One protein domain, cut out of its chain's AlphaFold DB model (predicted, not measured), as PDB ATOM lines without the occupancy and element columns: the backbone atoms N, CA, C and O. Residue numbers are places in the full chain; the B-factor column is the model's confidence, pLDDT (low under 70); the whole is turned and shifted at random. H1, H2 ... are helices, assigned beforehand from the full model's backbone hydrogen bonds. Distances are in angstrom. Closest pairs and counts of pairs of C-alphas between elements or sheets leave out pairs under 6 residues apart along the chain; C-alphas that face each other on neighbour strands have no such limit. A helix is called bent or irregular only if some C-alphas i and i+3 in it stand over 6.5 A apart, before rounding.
ATOM      1  N   PHE A   5     229.605 145.213 198.130       50.69
ATOM      2  CA  PHE A   5     228.313 145.248 198.828       50.69
ATOM      3  C   PHE A   5     228.046 143.948 199.612       50.69
ATOM      4  O   PHE A   5     227.768 144.010 200.801       50.69
ATOM      5  N   GLU A   6     228.313 142.778 199.017       61.50
ATOM      6  CA  GLU A   6     228.247 141.467 199.700       61.50
ATOM      7  C   GLU A   6     229.147 141.369 200.952       61.50
ATOM      8  O   GLU A   6     228.793 140.718 201.932       61.50
ATOM      9  N   GLN A   7     230.324 142.011 200.949       59.88
ATOM     10  CA  GLN A   7     231.235 141.981 202.100       59.88
ATOM     11  C   GLN A   7     230.824 142.943 203.220       59.88
ATOM     12  O   GLN A   7     231.089 142.640 204.382       59.88
ATOM     13  N   GLU A   8     230.198 144.078 202.899       66.06
ATOM     14  CA  GLU A   8     229.666 145.008 203.903       66.06
ATOM     15  C   GLU A   8     228.410 144.439 204.572       66.06
ATOM     16  O   GLU A   8     228.354 144.406 205.802       66.06
ATOM     17  N   GLU A   9     227.479 143.878 203.798       65.88
ATOM     18  CA  GLU A   9     226.272 143.231 204.332       65.88
ATOM     19  C   GLU A   9     226.617 141.993 205.175       65.88
ATOM     20  O   GLU A   9     226.086 141.813 206.271       65.88
ATOM     21  N   ALA A  10     227.587 141.175 204.748       67.38
ATOM     22  CA  ALA A  10     228.061 140.047 205.552       67.38
ATOM     23  C   ALA A  10     228.691 140.498 206.884       67.38
ATOM     24  O   ALA A  10     228.499 139.850 207.913       67.38
ATOM     25  N   GLN A  11     229.427 141.614 206.895       68.25
ATOM     26  CA  GLN A  11     230.006 142.171 208.123       68.25
ATOM     27  C   GLN A  11     228.959 142.803 209.044       68.25
ATOM     28  O   GLN A  11     229.168 142.846 210.258       68.25
ATOM     29  N   GLU A  12     227.861 143.311 208.494       76.31
ATOM     30  CA  GLU A  12     226.733 143.841 209.257       76.31
ATOM     31  C   GLU A  12     225.930 142.711 209.905       76.31
ATOM     32  O   GLU A  12     225.711 142.736 211.114       76.31
ATOM     33  N   VAL A  13     225.629 141.650 209.152       74.56
ATOM     34  CA  VAL A  13     224.955 140.452 209.674       74.56
ATOM     35  C   VAL A  13     225.796 139.762 210.745       74.56
ATOM     36  O   VAL A  13     225.255 139.345 211.764       74.56
ATOM     37  N   ILE A  14     227.120 139.674 210.574       73.19
ATOM     38  CA  ILE A  14     228.012 139.121 211.606       73.19
ATOM     39  C   ILE A  14     228.014 140.005 212.857       73.19
ATOM     40  O   ILE A  14     227.982 139.478 213.966       73.19
ATOM     41  N   ARG A  15     228.024 141.336 212.712       76.25
ATOM     42  CA  ARG A  15     227.950 142.254 213.859       76.25
ATOM     43  C   ARG A  15     226.636 142.124 214.607       76.25
ATOM     44  O   ARG A  15     226.651 142.065 215.832       76.25
ATOM     45  N   GLU A  16     225.530 142.052 213.879       76.00
ATOM     46  CA  GLU A  16     224.211 141.960 214.487       76.00
ATOM     47  C   GLU A  16     223.976 140.575 215.093       76.00
ATOM     48  O   GLU A  16     223.436 140.468 216.187       76.00
ATOM     49  N   ALA A  17     224.486 139.513 214.466       68.00
ATOM     50  CA  ALA A  17     224.498 138.178 215.051       68.00
ATOM     51  C   ALA A  17     225.336 138.129 216.337       68.00
ATOM     52  O   ALA A  17     224.892 137.550 217.322       68.00
ATOM     53  N   VAL A  18     226.506 138.779 216.369       67.69
ATOM     54  CA  VAL A  18     227.332 138.897 217.584       67.69
ATOM     55  C   VAL A  18     226.612 139.706 218.660       67.69
ATOM     56  O   VAL A  18     226.631 139.309 219.821       67.69
ATOM     57  N   ARG A  19     225.935 140.797 218.292       72.69
ATOM     58  CA  ARG A  19     225.149 141.621 219.217       72.69
ATOM     59  C   ARG A  19     223.983 140.839 219.820       72.69
ATOM     60  O   ARG A  19     223.837 140.823 221.036       72.69
ATOM     61  N   LEU A  20     223.202 140.148 218.992       65.50
ATOM     62  CA  LEU A  20     222.098 139.294 219.438       65.50
ATOM     63  C   LEU A  20     222.607 138.136 220.304       65.50
ATOM     64  O   LEU A  20     221.982 137.776 221.298       65.50
ATOM     65  N   GLN A  21     223.761 137.565 219.961       57.69
ATOM     66  CA  GLN A  21     224.382 136.502 220.742       57.69
ATOM     67  C   GLN A  21     224.880 137.008 222.105       57.69
ATOM     68  O   GLN A  21     224.681 136.318 223.102       57.69
ATOM     69  N   GLN A  22     225.424 138.226 222.178       56.62
ATOM     70  CA  GLN A  22     225.776 138.892 223.438       56.62
ATOM     71  C   GLN A  22     224.543 139.202 224.292       56.62
ATOM     72  O   GLN A  22     224.562 138.973 225.496       56.62
ATOM     73  N   GLU A  23     223.442 139.635 223.679       59.28
ATOM     74  CA  GLU A  23     222.174 139.907 224.368       59.28
ATOM     75  C   GLU A  23     221.556 138.630 224.978       59.28
ATOM     76  O   GLU A  23     220.951 138.662 226.052       59.28
ATOM     77  N   TYR A  24     221.767 137.475 224.337       54.66
ATOM     78  CA  TYR A  24     221.400 136.164 224.883       54.66
ATOM     79  C   TYR A  24     222.391 135.638 225.938       54.66
ATOM     80  O   TYR A  24     221.970 134.933 226.861       54.66
ATOM     81  N   GLU A  25     223.685 135.959 225.831       49.31
ATOM     82  CA  GLU A  25     224.722 135.555 226.794       49.31
ATOM     83  C   GLU A  25     224.710 136.386 228.089       49.31
ATOM     84  O   GLU A  25     224.967 135.830 229.160       49.31
ATOM     85  N   GLU A  26     224.359 137.676 228.032       54.78
ATOM     86  CA  GLU A  26     224.298 138.566 229.207       54.78
ATOM     87  C   GLU A  26     223.036 138.364 230.066       54.78
ATOM     88  O   GLU A  26     222.989 138.765 231.230       54.78
ATOM     89  N   GLY A  27     222.045 137.629 229.556       57.75
ATOM     90  CA  GLY A  27     220.767 137.423 230.227       57.75
ATOM     91  C   GLY A  27     219.811 138.601 230.025       57.75
ATOM     92  O   GLY A  27     220.211 139.730 229.771       57.75
ATOM     93  N   VAL A  28     218.508 138.321 230.112       65.75
ATOM     94  CA  VAL A  28     217.449 139.304 229.830       65.75
ATOM     95  C   VAL A  28     217.623 140.549 230.707       65.75
ATOM     96  O   VAL A  28     217.696 140.433 231.933       65.75
ATOM     97  N   SER A  29     217.676 141.733 230.085       65.75
ATOM     98  CA  SER A  29     217.898 142.994 230.797       65.75
ATOM     99  C   SER A  29     216.799 143.251 231.835       65.75
ATOM    100  O   SER A  29     215.622 142.938 231.626       65.75
ATOM    101  N   GLN A  30     217.179 143.849 232.968       66.31
ATOM    102  CA  GLN A  30     216.255 144.154 234.066       66.31
ATOM    103  C   GLN A  30     215.048 144.984 233.599       66.31
ATOM    104  O   GLN A  30     213.939 144.774 234.079       66.31
ATOM    105  N   GLN A  31     215.254 145.870 232.621       68.06
ATOM    106  CA  GLN A  31     214.205 146.711 232.041       68.06
ATOM    107  C   GLN A  31     213.184 145.908 231.228       68.06
ATOM    108  O   GLN A  31     211.987 146.139 231.370       68.06
ATOM    109  N   VAL A  32     213.635 144.943 230.418       74.88
ATOM    110  CA  VAL A  32     212.742 144.070 229.633       74.88
ATOM    111  C   VAL A  32     211.915 143.184 230.567       74.88
ATOM    112  O   VAL A  32     210.713 143.024 230.376       74.88
ATOM    113  N   LEU A  33     212.531 142.677 231.638       68.88
ATOM    114  CA  LEU A  33     211.842 141.877 232.653       68.88
ATOM    115  C   LEU A  33     210.800 142.687 233.434       68.88
ATOM    116  O   LEU A  33     209.710 142.179 233.690       68.88
ATOM    117  N   GLU A  34     211.114 143.929 233.813       72.12
ATOM    118  CA  GLU A  34     210.178 144.821 234.508       72.12
ATOM    119  C   GLU A  34     208.997 145.223 233.604       72.12
ATOM    120  O   GLU A  34     207.858 145.231 234.074       72.12
ATOM    121  N   GLN A  35     209.230 145.466 232.307       77.69
ATOM    122  CA  GLN A  35     208.166 145.736 231.330       77.69
ATOM    123  C   GLN A  35     207.244 144.527 231.125       77.69
ATOM    124  O   GLN A  35     206.028 144.658 231.258       77.69
ATOM    125  N   SER A  36     207.797 143.334 230.891       76.50
ATOM    126  CA  SER A  36     206.992 142.117 230.719       76.50
ATOM    127  C   SER A  36     206.235 141.721 231.993       76.50
ATOM    128  O   SER A  36     205.118 141.209 231.926       76.50
ATOM    129  N   ALA A  37     206.806 141.969 233.175       74.56
ATOM    130  CA  ALA A  37     206.120 141.749 234.447       74.56
ATOM    131  C   ALA A  37     204.952 142.722 234.649       74.56
ATOM    132  O   ALA A  37     203.891 142.303 235.113       74.56
ATOM    133  N   ALA A  38     205.122 143.992 234.264       76.38
ATOM    134  CA  ALA A  38     204.067 144.998 234.318       76.38
ATOM    135  C   ALA A  38     202.903 144.668 233.364       76.38
ATOM    136  O   ALA A  38     201.746 144.795 233.762       76.38
ATOM    137  N   GLU A  39     203.188 144.174 232.152       81.44
ATOM    138  CA  GLU A  39     202.171 143.716 231.186       81.44
ATOM    139  C   GLU A  39     201.360 142.511 231.691       81.44
ATOM    140  O   GLU A  39     200.169 142.391 231.405       81.44
ATOM    141  N   LEU A  40     201.984 141.636 232.483       80.19
ATOM    142  CA  LEU A  40     201.354 140.454 233.080       80.19
ATOM    143  C   LEU A  40     200.718 140.725 234.459       80.19
ATOM    144  O   LEU A  40     200.208 139.797 235.089       80.19
ATOM    145  N   GLY A  41     200.752 141.970 234.951       79.19
ATOM    146  CA  GLY A  41     200.205 142.354 236.260       79.19
ATOM    147  C   GLY A  41     200.986 141.809 237.466       79.19
ATOM    148  O   GLY A  41     200.427 141.663 238.553       79.19
ATOM    149  N   ILE A  42     202.265 141.470 237.289       77.12
ATOM    150  CA  ILE A  42     203.141 140.927 238.332       77.12
ATOM    151  C   ILE A  42     203.779 142.078 239.124       77.12
ATOM    152  O   ILE A  42     204.389 142.985 238.567       77.12
ATOM    153  N   GLU A  43     203.673 142.013 240.451       82.06
ATOM    154  CA  GLU A  43     204.211 143.014 241.379       82.06
ATOM    155  C   GLU A  43     205.755 143.146 241.265       82.06
ATOM    156  O   GLU A  43     206.452 142.123 241.320       82.06
ATOM    157  N   PRO A  44     206.331 144.368 241.170       75.44
ATOM    158  CA  PRO A  44     207.772 144.575 240.943       75.44
ATOM    159  C   PRO A  44     208.674 143.965 242.022       75.44
ATOM    160  O   PRO A  44     209.782 143.506 241.740       75.44
ATOM    161  N   GLU A  45     208.210 143.919 243.274       80.25
ATOM    162  CA  GLU A  45     208.961 143.304 244.372       80.25
ATOM    163  C   GLU A  45     209.089 141.784 244.214       80.25
ATOM    164  O   GLU A  45     210.172 141.234 244.430       80.25
ATOM    165  N   ARG A  46     208.025 141.111 243.749       79.50
ATOM    166  CA  ARG A  46     208.036 139.661 243.493       79.50
ATOM    167  C   ARG A  46     208.946 139.307 242.327       79.50
ATOM    168  O   ARG A  46     209.650 138.301 242.395       79.50
ATOM    169  N   LEU A  47     208.983 140.150 241.291       75.94
ATOM    170  CA  LEU A  47     209.928 139.999 240.186       75.94
ATOM    171  C   LEU A  47     211.376 140.082 240.692       75.94
ATOM    172  O   LEU A  47     212.185 139.204 240.399       75.94
ATOM    173  N   ARG A  48     211.700 141.090 241.512       78.06
ATOM    174  CA  ARG A  48     213.050 141.275 242.078       78.06
ATOM    175  C   ARG A  48     213.473 140.146 243.012       78.06
ATOM    176  O   ARG A  48     214.663 139.843 243.106       78.06
ATOM    177  N   GLU A  49     212.538 139.545 243.740       81.31
ATOM    178  CA  GLU A  49     212.812 138.369 244.568       81.31
ATOM    179  C   GLU A  49     213.032 137.112 243.709       81.31
ATOM    180  O   GLU A  49     213.993 136.374 243.938       81.31
ATOM    181  N   ALA A  50     212.199 136.894 242.686       79.00
ATOM    182  CA  ALA A  50     212.327 135.770 241.761       79.00
ATOM    183  C   ALA A  50     213.645 135.820 240.969       79.00
ATOM    184  O   ALA A  50     214.348 134.812 240.897       79.00
ATOM    185  N   VAL A  51     214.026 136.995 240.455       79.88
ATOM    186  CA  VAL A  51     215.307 137.206 239.758       79.88
ATOM    187  C   VAL A  51     216.485 136.893 240.683       79.88
ATOM    188  O   VAL A  51     217.338 136.085 240.322       79.88
ATOM    189  N   ARG A  52     216.486 137.413 241.921       81.06
ATOM    190  CA  ARG A  52     217.541 137.118 242.909       81.06
ATOM    191  C   ARG A  52     217.634 135.631 243.253       81.06
ATOM    192  O   ARG A  52     218.740 135.106 243.373       81.06
ATOM    193  N   ARG A  53     216.503 134.929 243.395       80.12
ATOM    194  CA  ARG A  53     216.491 133.470 243.617       80.12
ATOM    195  C   ARG A  53     217.105 132.720 242.430       80.12
ATOM    196  O   ARG A  53     217.930 131.835 242.640       80.12
ATOM    197  N   VAL A  54     216.765 133.102 241.197       79.75
ATOM    198  CA  VAL A  54     217.313 132.490 239.973       79.75
ATOM    199  C   VAL A  54     218.814 132.763 239.825       79.75
ATOM    200  O   VAL A  54     219.567 131.845 239.506       79.75
ATOM    201  N   GLU A  55     219.276 133.984 240.095       79.38
ATOM    202  CA  GLU A  55     220.703 134.337 240.089       79.38
ATOM    203  C   GLU A  55     221.492 133.537 241.134       79.38
ATOM    204  O   GLU A  55     222.509 132.917 240.812       79.38
ATOM    205  N   GLN A  56     220.985 133.451 242.368       81.44
ATOM    206  CA  GLN A  56     221.606 132.653 243.428       81.44
ATOM    207  C   GLN A  56     221.657 131.158 243.079       81.44
ATOM    208  O   GLN A  56     222.658 130.486 243.353       81.44
ATOM    209  N   GLU A  57     220.608 130.615 242.456       81.94
ATOM    210  CA  GLU A  57     220.614 129.240 241.956       81.94
ATOM    211  C   GLU A  57     221.634 129.033 240.830       81.94
ATOM    212  O   GLU A  57     222.340 128.016 240.824       81.94
ATOM    213  N   ARG A  58     221.757 129.989 239.900       79.25
ATOM    214  CA  ARG A  58     222.750 129.959 238.814       79.25
ATOM    215  C   ARG A  58     224.171 129.948 239.368       79.25
ATOM    216  O   ARG A  58     224.957 129.085 238.977       79.25
ATOM    217  N   GLU A  59     224.486 130.812 240.329       81.38
ATOM    218  CA  GLU A  59     225.804 130.839 240.965       81.38
ATOM    219  C   GLU A  59     226.121 129.551 241.733       81.38
ATOM    220  O   GLU A  59     227.241 129.044 241.653       81.38
ATOM    221  N   ARG A  60     225.153 128.995 242.478       82.44
ATOM    222  CA  ARG A  60     225.336 127.712 243.180       82.44
ATOM    223  C   ARG A  60     225.618 126.587 242.190       82.44
ATOM    224  O   ARG A  60     226.579 125.842 242.382       82.44
ATOM    225  N   ARG A  61     224.840 126.488 241.106       82.50
ATOM    226  CA  ARG A  61     225.055 125.494 240.039       82.50
ATOM    227  C   ARG A  61     226.404 125.691 239.349       82.50
ATOM    228  O   ARG A  61     227.091 124.704 239.104       82.50
ATOM    229  N   ALA A  62     226.816 126.931 239.084       84.12
ATOM    230  CA  ALA A  62     228.118 127.240 238.495       84.12
ATOM    231  C   ALA A  62     229.279 126.843 239.424       84.12
ATOM    232  O   ALA A  62     230.227 126.196 238.977       84.12
ATOM    233  N   ARG A  63     229.181 127.136 240.730       84.12
ATOM    234  CA  ARG A  63     230.167 126.707 241.738       84.12
ATOM    235  C   ARG A  63     230.252 125.185 241.834       84.12
ATOM    236  O   ARG A  63     231.358 124.652 241.827       84.12
ATOM    237  N   ILE A  64     229.111 124.491 241.876       88.44
ATOM    238  CA  ILE A  64     229.064 123.022 241.912       88.44
ATOM    239  C   ILE A  64     229.696 122.448 240.644       88.44
ATOM    240  O   ILE A  64     230.612 121.645 240.764       88.44
ATOM    241  N   ARG A  65     229.299 122.906 239.448       88.06
ATOM    242  CA  ARG A  65     229.872 122.452 238.165       88.06
ATOM    243  C   ARG A  65     231.387 122.653 238.111       88.06
ATOM    244  O   ARG A  65     232.119 121.720 237.784       88.06
ATOM    245  N   ARG A  66     231.872 123.838 238.489       88.44
ATOM    246  CA  ARG A  66     233.310 124.137 238.551       88.44
ATOM    247  C   ARG A  66     234.035 123.203 239.520       88.44
ATOM    248  O   ARG A  66     235.043 122.612 239.149       88.44
ATOM    249  N   ASN A  67     233.510 123.024 240.730       90.12
ATOM    250  CA  ASN A  67     234.112 122.139 241.725       90.12
ATOM    251  C   ASN A  67     234.070 120.670 241.283       90.12
ATOM    252  O   ASN A  67     235.040 119.955 241.506       90.12
ATOM    253  N   THR A  68     233.005 120.224 240.608       92.31
ATOM    254  CA  THR A  68     232.932 118.869 240.043       92.31
ATOM    255  C   THR A  68     233.947 118.665 238.926       92.31
ATOM    256  O   THR A  68     234.597 117.629 238.908       92.31
ATOM    257  N   LEU A  69     234.154 119.647 238.041       93.56
ATOM    258  CA  LEU A  69     235.168 119.567 236.984       93.56
ATOM    259  C   LEU A  69     236.585 119.536 237.565       93.56
ATOM    260  O   LEU A  69     237.401 118.723 237.138       93.56
ATOM    261  N   ILE A  70     236.860 120.364 238.578       94.25
ATOM    262  CA  ILE A  70     238.141 120.342 239.297       94.25
ATOM    263  C   ILE A  70     238.342 118.987 239.982       94.25
ATOM    264  O   ILE A  70     239.402 118.384 239.831       94.25
ATOM    265  N   ALA A  71     237.334 118.471 240.690       94.31
ATOM    266  CA  ALA A  71     237.409 117.171 241.352       94.31
ATOM    267  C   ALA A  71     237.653 116.029 240.352       94.31
ATOM    268  O   ALA A  71     238.464 115.146 240.620       94.31
ATOM    269  N   LEU A  72     237.007 116.070 239.185       95.81
ATOM    270  CA  LEU A  72     237.186 115.081 238.122       95.81
ATOM    271  C   LEU A  72     238.589 115.166 237.501       95.81
ATOM    272  O   LEU A  72     239.225 114.139 237.283       95.81
ATOM    273  N   GLY A  73     239.108 116.382 237.301       95.81
ATOM    274  CA  GLY A  73     240.483 116.615 236.859       95.81
ATOM    275  C   GLY A  73     241.524 116.112 237.864       95.81
ATOM    276  O   GLY A  73     242.473 115.429 237.479       95.81
ATOM    277  N   VAL A  74     241.324 116.368 239.160       96.38
ATOM    278  CA  VAL A  74     242.193 115.849 240.230       96.38
ATOM    279  C   VAL A  74     242.118 114.323 240.303       96.38
ATOM    280  O   VAL A  74     243.154 113.671 240.394       96.38
TER     281      VAL A  74
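This is residues 5 to 74 of the 222 residues of an uncharacterized protein of bacterium HR15 (UniProt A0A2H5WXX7). Two long straight helices, H1 and H3, make an open T with a gap at its joint: H3 is the bar, and H1 is the stem, pointing roughly at right angles toward the middle of H3 without reaching it. The short helix H2 joins them, leading away sideways from the end of H1 to one end of H3, where the chain folds back and H3 sets off over H2. Most of H1 and H3 sticks out, and the one helix contact is between H2 and the first residues of H3. The printed part has 70 residues with three named helices, in the order H1, H2, H3, and no named strand; its class is all helix. It is extended, with a radius of gyration of the C-alphas of 18.6 A, and flat, spanning 49 by 48 by 12 A.

From the first printed residue, H1, residues 5 to 25, touches no helix. Residues 5 to 29 stand free, of which 5 to 25 belong to H1. A tight link of 4 residues leads to H2, residues 30 to 39, and H1 and H2 are apart. Another tight link of 4 residues leads from H2 to H3, residues 44 to 74. H2 and H3 touch, with 6 pairs of C-alphas within 8 A, and H3 does so with residues 44 to 47 alone. Their closest C-alphas are those of Glu 34 and Pro 44, 6.9 A apart. Their lines stand at a steep tilt of 46 degrees, and they run opposite ways. H1 and H3 are apart. Residues 52 to 74 of H3 stand free. In H1, H2 and H3 every O i to N i+4 pair is within hydrogen-bond range.

H1 begins at C-alpha 5, at (228.313, 145.248, 198.828), and ends at C-alpha 25, at (224.722, 135.555, 226.794), 29.8 A from first to last C-alpha. H2, residues 30 to 39, measures 14.4 A in the same way. H3, the longest helix with 31 residues, measures 44.8 A from C-alpha 44, at (207.772, 144.575, 240.943), to C-alpha 74, at (242.193, 115.849, 240.230). No helix is bent or irregular.

The two C-alphas farthest apart are those of Phe 5 and Val 74, the first and last printed residues, at 52.6 A. The printed part has no cut, and neither link is long. The mean pLDDT of the printed part is 75.6. It is under 70 at 22 residues: 5 to 11, 17 to 18, 20 to 31, and 33. The mean is 65 in H1, 74 in H2 and 85 in H3.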